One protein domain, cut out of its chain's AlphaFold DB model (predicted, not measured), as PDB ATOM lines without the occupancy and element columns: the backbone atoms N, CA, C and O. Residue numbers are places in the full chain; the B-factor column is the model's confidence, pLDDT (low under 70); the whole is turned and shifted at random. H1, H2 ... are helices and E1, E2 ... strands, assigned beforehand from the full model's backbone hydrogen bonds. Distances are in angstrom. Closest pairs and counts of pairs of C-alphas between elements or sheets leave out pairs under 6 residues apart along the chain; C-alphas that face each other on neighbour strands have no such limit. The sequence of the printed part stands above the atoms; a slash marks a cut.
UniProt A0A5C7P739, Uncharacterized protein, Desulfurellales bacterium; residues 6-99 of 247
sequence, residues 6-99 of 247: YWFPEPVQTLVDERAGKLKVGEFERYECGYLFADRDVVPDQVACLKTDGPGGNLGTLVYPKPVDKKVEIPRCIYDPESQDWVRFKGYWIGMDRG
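This is residues 6 to 99 of the 247 residues of an uncharacterized protein of Desulfurellales bacterium (UniProt A0A5C7P739). With little regular structure, a strongly twisted antiparallel sheet has hairpins E2-E3 and E4-E5 on either side of short E1, H1 over one face, and long loops. The printed part has 94 residues, 37 in named elements: E1, H1, H2, E2, E3, E4, E5, class mixed; sheet order E2 E3 E1 E5 E4. It is compact, radius of gyration of the C-alphas 12.9 A, spanning 31 by 31 by 23 A.

E2 is residues 47 to 53, 18.2 A; E3 59 to 65, 20.0 A; E1 6 to 8, from C-alpha 6 at (174.863, 239.872, 239.561); E5 92 to 97, 17.1 A, to C-alpha 97 at (170.777, 236.647, 228.552); E4 84 to 89, 16.0 A. H1 is 12 to 15, H2 26 to 29.

Within hydrogen-bond range are N 62 and O 50, 2.9 A, in hairpin E2-E3; N 8 and O 61, 2.9 A, between E1 and E3; N 7 and O 93, 2.8 A, between E1 and E5; N 94 and O 87, 2.8 A, in hairpin E4-E5. H1 is on the sheet, height 8.6 A, only just over E3 with 3 C-alphas; the closest C-alphas of H1 and E3 are Val 12 and Thr 61, 5.4 A. H2, not on the sheet, only just touches H1 with 3 pairs of C-alphas within 8 A, closest Leu 15 and Glu 27, 6.1 A. E1, H1 H2, E2 form a split strand-helix-strand unit, two same-way strands with E3 between, its crossover right-handed. Both helices are too short for an O i to N i+4 pair; each has its one O i to N i+3 pair within range.

The farthest C-alphas, Arg 19 and Gly 99, are 37.0 A apart. The printed part has no cut; links H2 to E2 and E3 to E4 are long. pLDDT is under 70 at residues 36 to 47 and 67 to 76.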
ATOM      1  N   TYR A   6     174.692 238.753 238.643       91.62
ATOM      2  CA  TYR A   6     174.863 239.872 239.561       91.62
ATOM      3  C   TYR A   6     176.289 240.367 239.451       91.62
ATOM      4  O   TYR A   6     177.219 239.658 239.818       91.62
ATOM      5  N   TRP A   7     176.482 241.563 238.912       93.69
ATOM      6  CA  TRP A   7     177.801 242.172 238.861       93.69
ATOM      7  C   TRP A   7     177.918 243.237 239.942       93.69
ATOM      8  O   TRP A   7     177.102 244.157 240.018       93.69
ATOM      9  N   PHE A   8     178.957 243.117 240.753       93.12
ATOM     10  CA  PHE A   8     179.264 243.995 241.869       93.12
ATOM     11  C   PHE A   8     180.546 244.780 241.565       93.12
ATOM     12  O   PHE A   8     181.508 244.177 241.080       93.12
ATOM     13  N   PRO A   9     180.604 246.094 241.851       92.81
ATOM     14  CA  PRO A   9     181.814 246.892 241.634       92.81
ATOM     15  C   PRO A   9     182.966 246.545 242.590       92.81
ATOM     16  O   PRO A   9     184.056 247.105 242.490       92.81
ATOM     17  N   GLU A  10     182.749 245.634 243.531       91.88
ATOM     18  CA  GLU A  10     183.742 245.215 244.502       91.88
ATOM     19  C   GLU A  10     184.668 244.129 243.960       91.88
ATOM     20  O   GLU A  10     184.261 243.281 243.155       91.88
ATOM     21  N   PRO A  11     185.924 244.103 244.430       88.00
ATOM     22  CA  PRO A  11     186.835 243.026 244.094       88.00
ATOM     23  C   PRO A  11     186.373 241.711 244.733       88.00
ATOM     24  O   PRO A  11     185.781 241.687 245.815       88.00
ATOM     25  N   VAL A  12     186.702 240.596 244.081       85.19
ATOM     26  CA  VAL A  12     186.228 239.261 244.477       85.19
ATOM     27  C   VAL A  12     186.621 238.908 245.911       85.19
ATOM     28  O   VAL A  12     185.828 238.309 246.625       85.19
ATOM     29  N   GLN A  13     187.780 239.370 246.390       83.94
ATOM     30  CA  GLN A  13     188.258 239.134 247.759       83.94
ATOM     31  C   GLN A  13     187.387 239.806 248.830       83.94
ATOM     32  O   GLN A  13     187.380 239.382 249.991       83.94
ATOM     33  N   THR A  14     186.665 240.869 248.470       87.50
ATOM     34  CA  THR A  14     185.700 241.512 249.368       87.50
ATOM     35  C   THR A  14     184.468 240.640 249.529       87.50
ATOM     36  O   THR A  14     183.961 240.533 250.633       87.50
ATOM     37  N   LEU A  15     184.017 239.972 248.468       85.12
ATOM     38  CA  LEU A  15     182.768 239.206 248.465       85.12
ATOM     39  C   LEU A  15     182.966 237.715 248.768       85.12
ATOM     40  O   LEU A  15     182.034 237.036 249.193       85.12
ATOM     41  N   VAL A  16     184.180 237.202 248.571       83.31
ATOM     42  CA  VAL A  16     184.527 235.785 248.672       83.31
ATOM     43  C   VAL A  16     185.730 235.614 249.594       83.31
ATOM     44  O   VAL A  16     186.757 236.277 249.459       83.31
ATOM     45  N   ASP A  17     185.620 234.697 250.547       82.69
ATOM     46  CA  ASP A  17     186.768 234.101 251.213       82.69
ATOM     47  C   ASP A  17     187.402 233.080 250.261       82.69
ATOM     48  O   ASP A  17     186.926 231.952 250.134       82.69
ATOM     49  N   GLU A  18     188.467 233.487 249.569       78.19
ATOM     50  CA  GLU A  18     189.183 232.643 248.604       78.19
ATOM     51  C   GLU A  18     189.794 231.387 249.242       78.19
ATOM     52  O   GLU A  18     189.930 230.367 248.567       78.19
ATOM     53  N   ARG A  19     190.140 231.423 250.539       78.25
ATOM     54  CA  ARG A  19     190.707 230.257 251.235       78.25
ATOM     55  C   ARG A  19     189.630 229.235 251.551       78.25
ATOM     56  O   ARG A  19     189.853 228.039 251.392       78.25
ATOM     57  N   ALA A  20     188.480 229.709 252.017       76.50
ATOM     58  CA  ALA A  20     187.350 228.849 252.333       76.50
ATOM     59  C   ALA A  20     186.527 228.471 251.089       76.50
ATOM     60  O   ALA A  20     185.724 227.542 251.157       76.50
ATOM     61  N   GLY A  21     186.692 229.200 249.978       71.56
ATOM     62  CA  GLY A  21     185.839 229.099 248.796       71.56
ATOM     63  C   GLY A  21     184.390 229.481 249.099       71.56
ATOM     64  O   GLY A  21     183.476 228.867 248.555       71.56
ATOM     65  N   LYS A  22     184.165 230.427 250.023       76.12
ATOM     66  CA  LYS A  22     182.823 230.787 250.507       76.12
ATOM     67  C   LYS A  22     182.510 232.252 250.283       76.12
ATOM     68  O   LYS A  22     183.374 233.101 250.462       76.12
ATOM     69  N   LEU A  23     181.253 232.558 249.977       80.44
ATOM     70  CA  LEU A  23     180.774 233.936 250.014       80.44
ATOM     71  C   LEU A  23     180.790 234.485 251.442       80.44
ATOM     72  O   LEU A  23     180.410 233.802 252.396       80.44
ATOM     73  N   LYS A  24     181.165 235.753 251.575       84.88
ATOM     74  CA  LYS A  24     181.023 236.528 252.807       84.88
ATOM     75  C   LYS A  24     179.625 237.139 252.824       84.88
ATOM     76  O   LYS A  24     179.450 238.281 252.427       84.88
ATOM     77  N   VAL A  25     178.618 236.366 253.238       81.44
ATOM     78  CA  VAL A  25     177.189 236.746 253.135       81.44
ATOM     79  C   VAL A  25     176.889 238.132 253.728       81.44
ATOM     80  O   VAL A  25     176.155 238.896 253.108       81.44
ATOM     81  N   GLY A  26     177.526 238.504 254.844       83.38
ATOM     82  CA  GLY A  26     177.371 239.836 255.449       83.38
ATOM     83  C   GLY A  26     177.759 240.998 254.520       83.38
ATOM     84  O   GLY A  26     177.164 242.068 254.571       83.38
ATOM     85  N   GLU A  27     178.684 240.781 253.583       87.38
ATOM     86  CA  GLU A  27     179.100 241.792 252.600       87.38
ATOM     87  C   GLU A  27     178.038 242.042 251.519       87.38
ATOM     88  O   GLU A  27     178.110 243.050 250.812       87.38
ATOM     89  N   PHE A  28     177.056 241.143 251.391       83.75
ATOM     90  CA  PHE A  28     175.931 241.259 250.461       83.75
ATOM     91  C   PHE A  28     174.697 241.925 251.086       83.75
ATOM     92  O   PHE A  28     173.805 242.363 250.353       83.75
ATOM     93  N   GLU A  29     174.644 242.052 252.416       83.38
ATOM     94  CA  GLU A  29     173.531 242.694 253.131       83.38
ATOM     95  C   GLU A  29     173.364 244.160 252.713       83.38
ATOM     96  O   GLU A  29     172.244 244.617 252.491       83.38
ATOM     97  N   ARG A  30     174.473 244.873 252.469       84.56
ATOM     98  CA  ARG A  30     174.465 246.270 251.984       84.56
ATOM     99  C   ARG A  30     173.835 246.466 250.599       84.56
ATOM    100  O   ARG A  30     173.496 247.591 250.246       84.56
ATOM    101  N   TYR A  31     173.686 245.396 249.820       83.25
ATOM    102  CA  TYR A  31     173.047 245.419 248.497       83.25
ATOM    103  C   TYR A  31     171.603 244.914 248.535       83.25
ATOM    104  O   TYR A  31     170.985 244.753 247.483       83.25
ATOM    105  N   GLU A  32     171.075 244.616 249.728       80.38
ATOM    106  CA  GLU A  32     169.778 243.958 249.924       80.38
ATOM    107  C   GLU A  32     169.629 242.669 249.109       80.38
ATOM    108  O   GLU A  32     168.524 242.261 248.796       80.38
ATOM    109  N   CYS A  33     170.738 242.019 248.758       76.00
ATOM    110  CA  CYS A  33     170.749 240.773 247.994       76.00
ATOM    111  C   CYS A  33     171.247 239.596 248.842       76.00
ATOM    112  O   CYS A  33     171.468 238.503 248.333       76.00
ATOM    113  N   GLY A  34     171.398 239.798 250.157       70.75
ATOM    114  CA  GLY A  34     171.804 238.756 251.102       70.75
ATOM    115  C   GLY A  34     170.885 237.532 251.073       70.75
ATOM    116  O   GLY A  34     171.376 236.414 251.183       70.75
ATOM    117  N   TYR A  35     169.583 237.701 250.800       72.44
ATOM    118  CA  TYR A  35     168.632 236.592 250.601       72.44
ATOM    119  C   TYR A  35     169.008 235.677 249.422       72.44
ATOM    120  O   TYR A  35     168.572 234.520 249.341       72.44
ATOM    121  N   LEU A  36     169.847 236.166 248.498       68.88
ATOM    122  CA  LEU A  36     170.403 235.341 247.438       68.88
ATOM    123  C   LEU A  36     171.428 234.320 247.933       68.88
ATOM    124  O   LEU A  36     171.844 233.445 247.176       68.88
ATOM    125  N   PHE A  37     171.840 234.409 249.191       68.88
ATOM    126  CA  PHE A  37     172.922 233.599 249.738       68.88
ATOM    127  C   PHE A  37     172.643 233.127 251.177       68.88
ATOM    128  O   PHE A  37     173.261 232.165 251.622       68.88
ATOM    129  N   ALA A  38     171.689 233.746 251.878       62.03
ATOM    130  CA  ALA A  38     171.224 233.365 253.208       62.03
ATOM    131  C   ALA A  38     170.229 232.190 253.157       62.03
ATOM    132  O   ALA A  38     169.402 232.104 252.248       62.03
ATOM    133  N   ASP A  39     170.322 231.282 254.135       58.09
ATOM    134  CA  ASP A  39     169.413 230.137 254.336       58.09
ATOM    135  C   ASP A  39     169.187 229.249 253.101       58.09
ATOM    136  O   ASP A  39     168.139 228.615 252.934       58.09
ATOM    137  N   ARG A  40     170.159 229.210 252.186       53.66
ATOM    138  CA  ARG A  40     170.020 228.464 250.941       53.66
ATOM    139  C   ARG A  40     170.517 227.023 251.080       53.66
ATOM    140  O   ARG A  40     171.581 226.765 251.629       53.66
ATOM    141  N   ASP A  41     169.826 226.118 250.382       48.75
ATOM    142  CA  ASP A  41     170.377 224.835 249.893       48.75
ATOM    143  C   ASP A  41     171.600 225.033 248.959       48.75
ATOM    144  O   ASP A  41     172.256 224.076 248.541       48.75
ATOM    145  N   VAL A  42     171.893 226.293 248.619       43.69
ATOM    146  CA  VAL A  42     173.067 226.767 247.893       43.69
ATOM    147  C   VAL A  42     174.243 226.759 248.856       43.69
ATOM    148  O   VAL A  42     174.574 227.751 249.500       43.69
ATOM    149  N   VAL A  43     174.850 225.581 248.981       49.72
ATOM    150  CA  VAL A  43     176.136 225.394 249.656       49.72
ATOM    151  C   VAL A  43     177.145 226.391 249.039       49.72
ATOM    152  O   VAL A  43     177.049 226.684 247.850       49.72
ATOM    153  N   PRO A  44     178.090 226.980 249.793       47.16
ATOM    154  CA  PRO A  44     178.995 228.014 249.270       47.16
ATOM    155  C   PRO A  44     179.799 227.659 247.995       47.16
ATOM    156  O   PRO A  44     180.265 228.556 247.300       47.16
ATOM    157  N   ASP A  45     179.909 226.376 247.637       51.97
ATOM    158  CA  ASP A  45     180.456 225.855 246.372       51.97
ATOM    159  C   ASP A  45     179.510 226.029 245.156       51.97
ATOM    160  O   ASP A  45     179.883 225.766 244.001       51.97
ATOM    161  N   GLN A  46     178.293 226.523 245.387       58.72
ATOM    162  CA  GLN A  46     177.242 226.739 244.397       58.72
ATOM    163  C   GLN A  46     177.173 228.171 243.854       58.72
ATOM    164  O   GLN A  46     176.160 228.575 243.298       58.72
ATOM    165  N   VAL A  47     178.248 228.948 243.949       65.12
ATOM    166  CA  VAL A  47     178.322 230.267 243.312       65.12
ATOM    167  C   VAL A  47     179.516 230.304 242.373       65.12
ATOM    168  O   VAL A  47     180.610 229.858 242.715       65.12
ATOM    169  N   ALA A  48     179.302 230.772 241.147       70.81
ATOM    170  CA  ALA A  48     180.398 231.094 240.245       70.81
ATOM    171  C   ALA A  48     180.758 232.567 240.443       70.81
ATOM    172  O   ALA A  48     179.892 233.428 240.295       70.81
ATOM    173  N   CYS A  49     182.019 232.828 240.794       75.44
ATOM    174  CA  CYS A  49     182.562 234.175 240.918       75.44
ATOM    175  C   CYS A  49     183.637 234.381 239.853       75.44
ATOM    176  O   CYS A  49     184.593 233.606 239.793       75.44
ATOM    177  N   LEU A  50     183.490 235.412 239.026       77.94
ATOM    178  CA  LEU A  50     184.461 235.750 237.993       77.94
ATOM    179  C   LEU A  50     184.879 237.211 238.139       77.94
ATOM    180  O   LEU A  50     184.041 238.111 238.151       77.94
ATOM    181  N   LYS A  51     186.193 237.443 238.208       80.06
ATOM    182  CA  LYS A  51     186.758 238.777 238.016       80.06
ATOM    183  C   LYS A  51     186.583 239.146 236.550       80.06
ATOM    184  O   LYS A  51     187.126 238.469 235.678       80.06
ATOM    185  N   THR A  52     185.832 240.200 236.284       81.31
ATOM    186  CA  THR A  52     185.518 240.604 234.916       81.31
ATOM    187  C   THR A  52     185.259 242.100 234.846       81.31
ATOM    188  O   THR A  52     184.926 242.730 235.859       81.31
ATOM    189  N   ASP A  53     185.432 242.656 233.654       83.06
ATOM    190  CA  ASP A  53     184.922 243.983 233.350       83.06
ATOM    191  C   ASP A  53     183.396 243.896 233.396       83.06
ATOM    192  O   ASP A  53     182.813 242.953 232.883       83.06
ATOM    193  N   GLY A  54     182.742 244.816 234.085       83.25
ATOM    194  CA  GLY A  54     181.290 244.864 234.171       83.25
ATOM    195  C   GLY A  54     180.675 245.882 233.232       83.25
ATOM    196  O   GLY A  54     181.373 246.529 232.437       83.25
ATOM    197  N   PRO A  55     179.362 246.107 233.375       85.00
ATOM    198  CA  PRO A  55     178.688 247.195 232.690       85.00
ATOM    199  C   PRO A  55     179.412 248.530 232.935       85.00
ATOM    200  O   PRO A  55     179.643 248.947 234.074       85.00
ATOM    201  N   GLY A  56     179.804 249.195 231.846       81.44
ATOM    202  CA  GLY A  56     180.588 250.434 231.884       81.44
ATOM    203  C   GLY A  56     182.112 250.255 231.935       81.44
ATOM    204  O   GLY A  56     182.806 251.238 232.169       81.44
ATOM    205  N   GLY A  57     182.635 249.040 231.726       85.19
ATOM    206  CA  GLY A  57     184.077 248.770 231.604       85.19
ATOM    207  C   GLY A  57     184.852 248.832 232.922       85.19
ATOM    208  O   GLY A  57     186.079 248.862 232.918       85.19
ATOM    209  N   ASN A  58     184.150 248.882 234.054       87.56
ATOM    210  CA  ASN A  58     184.775 248.894 235.370       87.56
ATOM    211  C   ASN A  58     185.110 247.474 235.808       87.56
ATOM    212  O   ASN A  58     184.355 246.547 235.537       87.56
ATOM    213  N   LEU A  59     186.204 247.315 236.542       90.38
ATOM    214  CA  LEU A  59     186.557 246.035 237.135       90.38
ATOM    215  C   LEU A  59     185.625 245.711 238.308       90.38
ATOM    216  O   LEU A  59     185.370 246.571 239.147       90.38
ATOM    217  N   GLY A  60     185.172 244.464 238.396       92.19
ATOM    218  CA  GLY A  60     184.374 244.004 239.526       92.19
ATOM    219  C   GLY A  60     184.239 242.492 239.574       92.19
ATOM    220  O   GLY A  60     185.063 241.751 239.024       92.19
ATOM    221  N   THR A  61     183.193 242.041 240.254       91.38
ATOM    222  CA  THR A  61     182.921 240.626 240.488       91.38
ATOM    223  C   THR A  61     181.560 240.263 239.939       91.38
ATOM    224  O   THR A  61     180.534 240.751 240.408       91.38
ATOM    225  N   LEU A  62     181.556 239.356 238.969       90.06
ATOM    226  CA  LEU A  62     180.350 238.679 238.531       90.06
ATOM    227  C   LEU A  62     180.060 237.524 239.481       90.06
ATOM    228  O   LEU A  62     180.929 236.689 239.720       90.06
ATOM    229  N   VAL A  63     178.842 237.475 239.992       87.12
ATOM    230  CA  VAL A  63     178.324 236.475 240.914       87.12
ATOM    231  C   VAL A  63     177.103 235.842 240.268       87.12
ATOM    232  O   VAL A  63     176.217 236.527 239.756       87.12
ATOM    233  N   TYR A  64     177.054 234.516 240.294       83.31
ATOM    234  CA  TYR A  64     175.968 233.764 239.686       83.31
ATOM    235  C   TYR A  64     175.609 232.535 240.539       83.31
ATOM    236  O   TYR A  64     176.498 231.721 240.827       83.31
ATOM    237  N   PRO A  65     174.332 232.374 240.944       74.62
ATOM    238  CA  PRO A  65     173.886 231.204 241.689       74.62
ATOM    239  C   PRO A  65     173.814 229.973 240.772       74.62
ATOM    240  O   PRO A  65     173.141 229.974 239.742       74.62
ATOM    241  N   LYS A  66     174.499 228.890 241.143       70.38
ATOM    242  CA  LYS A  66     174.390 227.597 240.461       70.38
ATOM    243  C   LYS A  66     173.051 226.930 240.830       70.38
ATOM    244  O   LYS A  66     172.584 227.089 241.957       70.38
ATOM    245  N   PRO A  67     172.440 226.165 239.906       63.09
ATOM    246  CA  PRO A  67     171.250 225.372 240.206       63.09
ATOM    247  C   PRO A  67     171.500 224.359 241.312       63.09
ATOM    248  O   PRO A  67     172.556 223.730 241.358       63.09
ATOM    249  N   VAL A  68     170.469 224.135 242.130       58.62
ATOM    250  CA  VAL A  68     170.471 223.054 243.122       58.62
ATOM    251  C   VAL A  68     170.374 221.681 242.442       58.62
ATOM    252  O   VAL A  68     170.987 220.716 242.900       58.62
ATOM    253  N   ASP A  69     169.655 221.582 241.315       65.19
ATOM    254  CA  ASP A  69     169.635 220.360 240.507       65.19
ATOM    255  C   ASP A  69     170.890 220.271 239.628       65.19
ATOM    256  O   ASP A  69     171.023 220.957 238.612       65.19
ATOM    257  N   LYS A  70     171.801 219.368 240.009       62.84
ATOM    258  CA  LYS A  70     173.054 219.086 239.293       62.84
ATOM    259  C   LYS A  70     172.844 218.573 237.863       62.84
ATOM    260  O   LYS A  70     173.810 218.531 237.106       62.84
ATOM    261  N   LYS A  71     171.627 218.154 237.492       67.38
ATOM    262  CA  LYS A  71     171.289 217.737 236.122       67.38
ATOM    263  C   LYS A  71     171.047 218.918 235.185       67.38
ATOM    264  O   LYS A  71     171.066 218.731 233.972       67.38
ATOM    265  N   VAL A  72     170.812 220.114 235.723       62.31
ATOM    266  CA  VAL A  72     170.649 221.324 234.918       62.31
ATOM    267  C   VAL A  72     172.033 221.848 234.569       62.31
ATOM    268  O   VAL A  72     172.795 222.239 235.453       62.31
ATOM    269  N   GLU A  73     172.349 221.883 233.274       62.22
ATOM    270  CA  GLU A  73     173.604 222.453 232.795       62.22
ATOM    271  C   GLU A  73     173.760 223.888 233.326       62.22
ATOM    272  O   GLU A  73     172.834 224.718 233.290       62.22
ATOM    273  N   ILE A  74     174.923 224.153 233.920       58.84
ATOM    274  CA  ILE A  74     175.250 225.472 234.446       58.84
ATOM    275  C   ILE A  74     175.554 226.341 233.218       58.84
ATOM    276  O   ILE A  74     176.504 226.030 232.499       58.84
ATOM    277  N   PRO A  75     174.781 227.411 232.952       60.47
ATOM    278  CA  PRO A  75     175.102 228.376 231.918       60.47
ATOM    279  C   PRO A  75     176.514 228.890 232.164       60.47
ATOM    280  O   PRO A  75     176.966 228.977 233.312       60.47
ATOM    281  N   ARG A  76     177.225 229.240 231.095       64.88
ATOM    282  CA  ARG A  76     178.542 229.857 231.240       64.88
ATOM    283  C   ARG A  76     178.377 231.123 232.089       64.88
ATOM    284  O   ARG A  76     177.683 232.047 231.685       64.88
ATOM    285  N   CYS A  77     178.990 231.148 233.274       71.94
ATOM    286  CA  CYS A  77     179.097 232.355 234.092       71.94
ATOM    287  C   CYS A  77     180.160 233.253 233.453       71.94
ATOM    288  O   CYS A  77     181.318 233.266 233.867       71.94
ATOM    289  N   ILE A  78     179.772 233.905 232.361       81.81
ATOM    290  CA  ILE A  78     180.594 234.853 231.623       81.81
ATOM    291  C   ILE A  78     179.852 236.176 231.558       81.81
ATOM    292  O   ILE A  78     178.628 236.214 231.422       81.81
ATOM    293  N   TYR A  79     180.611 237.254 231.669       86.62
ATOM    294  CA  TYR A  79     180.119 238.561 231.290       86.62
ATOM    295  C   TYR A  79     180.224 238.678 229.772       86.62
ATOM    296  O   TYR A  79     181.319 238.578 229.218       86.62
ATOM    297  N   ASP A  80     179.081 238.848 229.121       90.12
ATOM    298  CA  ASP A  80     178.970 239.038 227.680       90.12
ATOM    299  C   ASP A  80     177.926 240.134 227.394       90.12
ATOM    300  O   ASP A  80     176.740 239.850 227.218       90.12
ATOM    301  N   PRO A  81     178.335 241.413 227.361       89.94
ATOM    302  CA  PRO A  81     177.411 242.528 227.174       89.94
ATOM    303  C   PRO A  81     176.782 242.560 225.775       89.94
ATOM    304  O   PRO A  81     175.807 243.283 225.559       89.94
ATOM    305  N   GLU A  82     177.316 241.806 224.809       90.81
ATOM    306  CA  GLU A  82     176.733 241.711 223.472       90.81
ATOM    307  C   GLU A  82     175.534 240.768 223.438       90.81
ATOM    308  O   GLU A  82     174.612 241.011 222.662       90.81
ATOM    309  N   SER A  83     175.506 239.737 224.285       92.19
ATOM    310  CA  SER A  83     174.385 238.795 224.382       92.19
ATOM    311  C   SER A  83     173.500 239.008 225.610       92.19
ATOM    312  O   SER A  83     172.444 238.385 225.699       92.19
ATOM    313  N   GLN A  84     173.873 239.911 226.520       92.94
ATOM    314  CA  GLN A  84     173.163 240.148 227.777       92.94
ATOM    315  C   GLN A  84     172.522 241.538 227.849       92.94
ATOM    316  O   GLN A  84     173.015 242.519 227.283       92.94
ATOM    317  N   ASP A  85     171.429 241.618 228.603       93.50
ATOM    318  CA  ASP A  85     170.817 242.868 229.041       93.50
ATOM    319  C   ASP A  85     171.145 243.109 230.511       93.50
ATOM    320  O   ASP A  85     171.156 242.176 231.311       93.50
ATOM    321  N   TRP A  86     171.398 244.368 230.868       95.06
ATOM    322  CA  TRP A  86     171.873 244.757 232.193       95.06
ATOM    323  C   TRP A  86     171.090 245.945 232.739       95.06
ATOM    324  O   TRP A  86     170.896 246.949 232.055       95.06
ATOM    325  N   VAL A  87     170.687 245.860 234.005       95.50
ATOM    326  CA  VAL A  87     169.985 246.931 234.720       95.50
ATOM    327  C   VAL A  87     170.687 247.230 236.033       95.50
ATOM    328  O   VAL A  87     171.166 246.333 236.723       95.50
ATOM    329  N   ARG A  88     170.771 248.511 236.391       95.44
ATOM    330  CA  ARG A  88     171.419 248.938 237.633       95.44
ATOM    331  C   ARG A  88     170.419 248.928 238.786       95.44
ATOM    332  O   ARG A  88     169.342 249.506 238.662       95.44
ATOM    333  N   PHE A  89     170.805 248.349 239.921       94.25
ATOM    334  CA  PHE A  89     170.008 248.322 241.146       94.25
ATOM    335  C   PHE A  89     170.912 248.522 242.366       94.25
ATOM    336  O   PHE A  89     171.919 247.842 242.505       94.25
ATOM    337  N   LYS A  90     170.590 249.497 243.228       92.00
ATOM    338  CA  LYS A  90     171.271 249.770 244.517       92.00
ATOM    339  C   LYS A  90     172.807 249.622 244.511       92.00
ATOM    340  O   LYS A  90     173.396 249.067 245.428       92.00
ATOM    341  N   GLY A  91     173.464 250.148 243.477       90.50
ATOM    342  CA  GLY A  91     174.930 250.175 243.378       90.50
ATOM    343  C   GLY A  91     175.572 248.990 242.650       90.50
ATOM    344  O   GLY A  91     176.730 249.111 242.265       90.50
ATOM    345  N   TYR A  92     174.825 247.927 242.361       93.19
ATOM    346  CA  TYR A  92     175.268 246.788 241.557       93.19
ATOM    347  C   TYR A  92     174.436 246.669 240.271       93.19
ATOM    348  O   TYR A  92     173.550 247.490 239.998       93.19
ATOM    349  N   TRP A  93     174.763 245.686 239.442       95.00
ATOM    350  CA  TRP A  93     174.077 245.417 238.185       95.00
ATOM    351  C   TRP A  93     173.473 244.020 238.183       95.00
ATOM    352  O   TRP A  93     174.086 243.069 238.664       95.00
ATOM    353  N   ILE A  94     172.281 243.910 237.610       93.88
ATOM    354  CA  ILE A  94     171.557 242.662 237.407       93.88
ATOM    355  C   ILE A  94     171.500 242.424 235.903       93.88
ATOM    356  O   ILE A  94     171.033 243.287 235.161       93.88
ATOM    357  N   GLY A  95     172.016 241.286 235.461       93.38
ATOM    358  CA  GLY A  95     172.075 240.897 234.060       93.38
ATOM    359  C   GLY A  95     171.184 239.703 233.759       93.38
ATOM    360  O   GLY A  95     170.884 238.916 234.652       93.38
ATOM    361  N   MET A  96     170.815 239.524 232.497       91.94
ATOM    362  CA  MET A  96     170.244 238.280 231.973       91.94
ATOM    363  C   MET A  96     170.639 238.105 230.504       91.94
ATOM    364  O   MET A  96     170.958 239.085 229.832       91.94
ATOM    365  N   ASP A  97     170.585 236.881 229.986       91.06
ATOM    366  CA  ASP A  97     170.777 236.647 228.552       91.06
ATOM    367  C   ASP A  97     169.578 237.197 227.756       91.06
ATOM    368  O   ASP A  97     168.413 236.993 228.122       91.06
ATOM    369  N   ARG A  98     169.849 237.874 226.635       91.12
ATOM    370  CA  ARG A  98     168.822 238.457 225.762       91.12
ATOM    371  C   ARG A  98     167.848 237.396 225.272       91.12
ATOM    372  O   ARG A  98     168.238 236.357 224.747       91.12
ATOM    373  N   GLY A  99     166.557 237.686 225.415       88.69
ATOM    374  CA  GLY A  99     165.482 236.783 224.997       88.69
ATOM    375  C   GLY A  99     165.330 235.526 225.861       88.69
ATOM    376  O   GLY A  99     164.479 234.695 225.557       88.69
TER     377      GLY A  99